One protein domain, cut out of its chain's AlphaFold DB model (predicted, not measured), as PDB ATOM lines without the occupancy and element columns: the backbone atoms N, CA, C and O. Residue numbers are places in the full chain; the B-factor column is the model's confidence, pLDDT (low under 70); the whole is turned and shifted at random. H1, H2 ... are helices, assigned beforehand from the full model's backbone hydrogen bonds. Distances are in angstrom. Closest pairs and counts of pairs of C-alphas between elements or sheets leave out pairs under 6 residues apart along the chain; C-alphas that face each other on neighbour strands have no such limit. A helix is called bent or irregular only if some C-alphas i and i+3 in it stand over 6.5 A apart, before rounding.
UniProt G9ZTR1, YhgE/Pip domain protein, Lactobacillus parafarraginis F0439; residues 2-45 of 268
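What this domain is: This is residues 2 to 45 of the 268 residues of the protein "YhgE/Pip domain protein" of Lactobacillus parafarraginis F0439 (UniProt G9ZTR1). Two helices, H1 and then the longer H2, meet at their ends and make a wide-open L, with a tight turn at the corner. From that corner the two arms run out on their own, and residues 2 to 13 and 26 to 45 stand free. The printed part has 44 residues with two named helices, H1 then H2, and no named strand; the class is all helix. The whole is extended, with a radius of gyration of the C-alphas of 15.9 A and spans of 49 by 24 by 9 A.

How they stand to each other: Start at Arg 2 and go along H1, residues 2 to 17, then pass Ser 18, the one residue of the tight link, into H2, residues 19 to 44. Look at residues 15 to 16 of H1 and 21 to 22 of H2: with these alone the helices only just touch, with 3 pairs of C-alphas within 8 A, and they touch only at the corner. The closest C-alphas of the two are those of Val 15 and Val 21, 5.8 A apart. Their lines are about perpendicular, at 84 degrees, and their centres are 24.4 A apart. In H1 every O i to N i+4 pair is within hydrogen-bond range; in H2 it is 21 of 22.

Where its parts are: Find C-alpha 2 at (-60.961, -3.648, -38.817); from there H1 runs 23.0 A to C-alpha 17 at (-41.755, -4.228, -26.265). H2 begins at C-alpha 19 and runs 36.0 A to C-alpha 44 at (-28.638, -36.822, -40.830). Neither helix is bent.

The domain as a whole: The two C-alphas farthest apart, those of Thr 3 and Asn 45, are 49.9 A apart. The printed part has no cut, and its one link, H1 to H2, is tight. Look in the B-factor column for the pLDDT: its mean over the printed part is 84.6, and residues 42 to 45 are under 70.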
ATOM      1  N   ARG A   2     -62.051  -4.599 -39.163       70.88
ATOM      2  CA  ARG A   2     -60.961  -3.648 -38.817       70.88
ATOM      3  C   ARG A   2     -60.543  -3.629 -37.337       70.88
ATOM      4  O   ARG A   2     -59.377  -3.430 -37.047       70.88
ATOM      5  N   THR A   3     -61.473  -3.865 -36.415       80.94
ATOM      6  CA  THR A   3     -61.198  -3.896 -34.967       80.94
ATOM      7  C   THR A   3     -60.356  -5.101 -34.545       80.94
ATOM      8  O   THR A   3     -59.507  -4.991 -33.665       80.94
ATOM      9  N   LEU A   4     -60.545  -6.246 -35.208       80.19
ATOM     10  CA  LEU A   4     -59.781  -7.463 -34.940       80.19
ATOM     11  C   LEU A   4     -58.309  -7.291 -35.331       80.19
ATOM     12  O   LEU A   4     -57.414  -7.640 -34.569       80.19
ATOM     13  N   THR A   5     -58.047  -6.705 -36.503       84.38
ATOM     14  CA  THR A   5     -56.678  -6.528 -37.001       84.38
ATOM     15  C   THR A   5     -55.900  -5.487 -36.201       84.38
ATOM     16  O   THR A   5     -54.698  -5.650 -35.997       84.38
ATOM     17  N   THR A   6     -56.565  -4.447 -35.687       84.38
ATOM     18  CA  THR A   6     -55.933  -3.463 -34.795       84.38
ATOM     19  C   THR A   6     -55.577  -4.054 -33.436       84.38
ATOM     20  O   THR A   6     -54.505  -3.751 -32.918       84.38
ATOM     21  N   LEU A   7     -56.434  -4.920 -32.881       82.44
ATOM     22  CA  LEU A   7     -56.157  -5.627 -31.627       82.44
ATOM     23  C   LEU A   7     -54.959  -6.568 -31.787       82.44
ATOM     24  O   LEU A   7     -53.991  -6.440 -31.045       82.44
ATOM     25  N   ILE A   8     -54.956  -7.396 -32.838       85.00
ATOM     26  CA  ILE A   8     -53.842  -8.306 -33.147       85.00
ATOM     27  C   ILE A   8     -52.526  -7.537 -33.319       85.00
ATOM     28  O   ILE A   8     -51.506  -7.934 -32.763       85.00
ATOM     29  N   LYS A   9     -52.530  -6.418 -34.056       85.50
ATOM     30  CA  LYS A   9     -51.324  -5.606 -34.285       85.50
ATOM     31  C   LYS A   9     -50.781  -4.990 -32.992       85.50
ATOM     32  O   LYS A   9     -49.566  -4.950 -32.800       85.50
ATOM     33  N   ARG A  10     -51.674  -4.514 -32.119       84.06
ATOM     34  CA  ARG A  10     -51.314  -3.925 -30.826       84.06
ATOM     35  C   ARG A  10     -50.729  -4.978 -29.884       84.06
ATOM     36  O   ARG A  10     -49.687  -4.735 -29.284       84.06
ATOM     37  N   ASP A  11     -51.343  -6.154 -29.819       82.25
ATOM     38  CA  ASP A  11     -50.856  -7.256 -28.986       82.25
ATOM     39  C   ASP A  11     -49.493  -7.761 -29.488       82.25
ATOM     40  O   ASP A  11     -48.577  -7.952 -28.689       82.25
ATOM     41  N   PHE A  12     -49.292  -7.842 -30.811       85.31
ATOM     42  CA  PHE A  12     -47.982  -8.143 -31.401       85.31
ATOM     43  C   PHE A  12     -46.917  -7.111 -30.999       85.31
ATOM     44  O   PHE A  12     -45.819  -7.485 -30.595       85.31
ATOM     45  N   GLN A  13     -47.223  -5.810 -31.057       83.94
ATOM     46  CA  GLN A  13     -46.284  -4.766 -30.623       83.94
ATOM     47  C   GLN A  13     -45.938  -4.864 -29.130       83.94
ATOM     48  O   GLN A  13     -44.772  -4.703 -28.766       83.94
ATOM     49  N   HIS A  14     -46.913  -5.177 -28.272       82.12
ATOM     50  CA  HIS A  14     -46.678  -5.347 -26.837       82.12
ATOM     51  C   HIS A  14     -45.803  -6.562 -26.510       82.12
ATOM     52  O   HIS A  14     -44.959  -6.475 -25.612       82.12
ATOM     53  N   VAL A  15     -45.941  -7.658 -27.260       82.00
ATOM     54  CA  VAL A  15     -45.080  -8.846 -27.133       82.00
ATOM     55  C   VAL A  15     -43.608  -8.501 -27.395       82.00
ATOM     56  O   VAL A  15     -42.737  -8.967 -26.666       82.00
ATOM     57  N   PHE A  16     -43.315  -7.639 -28.376       81.50
ATOM     58  CA  PHE A  16     -41.936  -7.239 -28.696       81.50
ATOM     59  C   PHE A  16     -41.369  -6.123 -27.802       81.50
ATOM     60  O   PHE A  16     -40.150  -6.007 -27.685       81.50
ATOM     61  N   GLN A  17     -42.209  -5.306 -27.160       84.62
ATOM     62  CA  GLN A  17     -41.755  -4.228 -26.265       84.62
ATOM     63  C   GLN A  17     -41.536  -4.683 -24.819       84.62
ATOM     64  O   GLN A  17     -40.731  -4.091 -24.096       84.62
ATOM     65  N   SER A  18     -42.226  -5.734 -24.376       87.94
ATOM     66  CA  SER A  18     -42.107  -6.230 -23.007       87.94
ATOM     67  C   SER A  18     -41.037  -7.321 -22.900       87.94
ATOM     68  O   SER A  18     -41.209  -8.458 -23.334       87.94
ATOM     69  N   ARG A  19     -39.912  -6.979 -22.255       85.06
ATOM     70  CA  ARG A  19     -38.796  -7.906 -21.989       85.06
ATOM     71  C   ARG A  19     -39.220  -9.271 -21.405       85.06
ATOM     72  O   ARG A  19     -38.758 -10.275 -21.939       85.06
ATOM     73  N   PRO A  20     -40.082  -9.364 -20.371       89.19
ATOM     74  CA  PRO A  20     -40.455 -10.664 -19.803       89.19
ATOM     75  C   PRO A  20     -41.301 -11.534 -20.750       89.19
ATOM     76  O   PRO A  20     -41.127 -12.754 -20.781       89.19
ATOM     77  N   VAL A  21     -42.172 -10.930 -21.568       89.81
ATOM     78  CA  VAL A  21     -42.983 -11.670 -22.551       89.81
ATOM     79  C   VAL A  21     -42.101 -12.193 -23.681       89.81
ATOM     80  O   VAL A  21     -42.214 -13.360 -24.052       89.81
ATOM     81  N   LEU A  22     -41.158 -11.378 -24.165       89.25
ATOM     82  CA  LEU A  22     -40.203 -11.786 -25.193       89.25
ATOM     83  C   LEU A  22     -39.323 -12.962 -24.732       89.25
ATOM     84  O   LEU A  22     -39.146 -13.916 -25.485       89.25
ATOM     85  N   ILE A  23     -38.817 -12.937 -23.491       92.19
ATOM     86  CA  ILE A  23     -38.027 -14.045 -22.917       92.19
ATOM     87  C   ILE A  23     -38.855 -15.334 -22.866       92.19
ATOM     88  O   ILE A  23     -38.369 -16.395 -23.256       92.19
ATOM     89  N   THR A  24     -40.114 -15.241 -22.434       91.56
ATOM     90  CA  THR A  24     -41.023 -16.394 -22.352       91.56
ATOM     91  C   THR A  24     -41.317 -16.974 -23.737       91.56
ATOM     92  O   THR A  24     -41.282 -18.189 -23.919       91.56
ATOM     93  N   LEU A  25     -41.531 -16.115 -24.739       91.38
ATOM     94  CA  LEU A  25     -41.747 -16.521 -26.128       91.38
ATOM     95  C   LEU A  25     -40.509 -17.219 -26.713       91.38
ATOM     96  O   LEU A  25     -40.631 -18.263 -27.347       91.38
ATOM     97  N   ILE A  26     -39.311 -16.677 -26.465       92.62
ATOM     98  CA  ILE A  26     -38.047 -17.287 -26.902       92.62
ATOM     99  C   ILE A  26     -37.856 -18.653 -26.238       92.62
ATOM    100  O   ILE A  26     -37.537 -19.616 -26.929       92.62
ATOM    101  N   ALA A  27     -38.093 -18.766 -24.928       93.06
ATOM    102  CA  ALA A  27     -38.014 -20.040 -24.215       93.06
ATOM    103  C   ALA A  27     -38.997 -21.073 -24.793       93.06
ATOM    104  O   ALA A  27     -38.619 -22.221 -25.027       93.06
ATOM    105  N   PHE A  28     -40.226 -20.652 -25.103       95.44
ATOM    106  CA  PHE A  28     -41.240 -21.515 -25.704       95.44
ATOM    107  C   PHE A  28     -40.870 -21.969 -27.122       95.44
ATOM    108  O   PHE A  28     -41.113 -23.119 -27.470       95.44
ATOM    109  N   CYS A  29     -40.235 -21.110 -27.927       94.38
ATOM    110  CA  CYS A  29     -39.712 -21.468 -29.249       94.38
ATOM    111  C   CYS A  29     -38.447 -22.340 -29.179       94.38
ATOM    112  O   CYS A  29     -38.213 -23.164 -30.065       94.38
ATOM    113  N   LEU A  30     -37.630 -22.191 -28.133       95.19
ATOM    114  CA  LEU A  30     -36.406 -22.971 -27.952       95.19
ATOM    115  C   LEU A  30     -36.691 -24.447 -27.668       95.19
ATOM    116  O   LEU A  30     -35.954 -25.292 -28.160       95.19
ATOM    117  N   VAL A  31     -37.759 -24.778 -26.937       93.25
ATOM    118  CA  VAL A  31     -38.128 -26.177 -26.643       93.25
ATOM    119  C   VAL A  31     -38.310 -27.018 -27.924       93.25
ATOM    120  O   VAL A  31     -37.590 -28.009 -28.089       93.25
ATOM    121  N   PRO A  32     -39.188 -26.644 -28.877       93.75
ATOM    122  CA  PRO A  32     -39.324 -27.366 -30.136       93.75
ATOM    123  C   PRO A  32     -38.092 -27.215 -31.038       93.75
ATOM    124  O   PRO A  32     -37.784 -28.151 -31.768       93.75
ATOM    125  N   ALA A  33     -37.339 -26.110 -30.976       92.81
ATOM    126  CA  ALA A  33     -36.106 -25.958 -31.756       92.81
ATOM    127  C   ALA A  33     -34.992 -26.915 -31.291       92.81
ATOM    128  O   ALA A  33     -34.322 -27.542 -32.112       92.81
ATOM    129  N   ILE A  34     -34.814 -27.090 -29.981       91.75
ATOM    130  CA  ILE A  34     -33.863 -28.053 -29.410       91.75
ATOM    131  C   ILE A  34     -34.305 -29.481 -29.752       91.75
ATOM    132  O   ILE A  34     -33.494 -30.285 -30.208       91.75
ATOM    133  N   TYR A  35     -35.599 -29.787 -29.638       89.38
ATOM    134  CA  TYR A  35     -36.123 -31.087 -30.060       89.38
ATOM    135  C   TYR A  35     -35.902 -31.348 -31.560       89.38
ATOM    136  O   TYR A  35     -35.464 -32.433 -31.949       89.38
ATOM    137  N   ALA A  36     -36.143 -30.344 -32.407       90.06
ATOM    138  CA  ALA A  36     -35.918 -30.424 -33.845       90.06
ATOM    139  C   ALA A  36     -34.436 -30.631 -34.177       90.06
ATOM    140  O   ALA A  36     -34.117 -31.506 -34.971       90.06
ATOM    141  N   THR A  37     -33.516 -29.895 -33.548       85.81
ATOM    142  CA  THR A  37     -32.072 -30.061 -33.802       85.81
ATOM    143  C   THR A  37     -31.565 -31.453 -33.425       85.81
ATOM    144  O   THR A  37     -30.787 -32.032 -34.186       85.81
ATOM    145  N   LEU A  38     -32.040 -32.036 -32.319       81.44
ATOM    146  CA  LEU A  38     -31.722 -33.419 -31.954       81.44
ATOM    147  C   LEU A  38     -32.263 -34.413 -32.991       81.44
ATOM    148  O   LEU A  38     -31.520 -35.278 -33.450       81.44
ATOM    149  N   ASN A  39     -33.516 -34.248 -33.422       81.06
ATOM    150  CA  ASN A  39     -34.127 -35.113 -34.434       81.06
ATOM    151  C   ASN A  39     -33.459 -34.977 -35.810       81.06
ATOM    152  O   ASN A  39     -33.227 -35.982 -36.473       81.06
ATOM    153  N   ILE A  40     -33.088 -33.764 -36.229       81.25
ATOM    154  CA  ILE A  40     -32.384 -33.511 -37.494       81.25
ATOM    155  C   ILE A  40     -30.990 -34.129 -37.451       81.25
ATOM    156  O   ILE A  40     -30.590 -34.780 -38.410       81.25
ATOM    157  N   LYS A  41     -30.260 -33.980 -36.338       74.62
ATOM    158  CA  LYS A  41     -28.927 -34.573 -36.174       74.62
ATOM    159  C   LYS A  41     -28.979 -36.100 -36.215       74.62
ATOM    160  O   LYS A  41     -28.149 -36.711 -36.883       74.62
ATOM    161  N   VAL A  42     -29.968 -36.704 -35.552       66.94
ATOM    162  CA  VAL A  42     -30.223 -38.148 -35.644       66.94
ATOM    163  C   VAL A  42     -30.659 -38.528 -37.055       66.94
ATOM    164  O   VAL A  42     -30.212 -39.537 -37.552       66.94
ATOM    165  N   SER A  43     -31.450 -37.725 -37.761       68.94
ATOM    166  CA  SER A  43     -31.881 -38.058 -39.129       68.94
ATOM    167  C   SER A  43     -30.766 -37.911 -40.173       68.94
ATOM    168  O   SER A  43     -30.756 -38.639 -41.160       68.94
ATOM    169  N   TRP A  44     -29.807 -37.006 -39.959       66.50
ATOM    170  CA  TRP A  44     -28.638 -36.822 -40.830       66.50
ATOM    171  C   TRP A  44     -27.598 -37.933 -40.675       66.50
ATOM    172  O   TRP A  44     -26.901 -38.262 -41.633       66.50
ATOM    173  N   ASN A  45     -27.470 -38.502 -39.473       60.31
ATOM    174  CA  ASN A  45     -26.597 -39.643 -39.221       60.31
ATOM    175  C   ASN A  45     -27.165 -40.548 -38.107       60.31
ATOM    176  O   ASN A  45     -26.629 -40.572 -36.993       60.31
TER     177      ASN A  45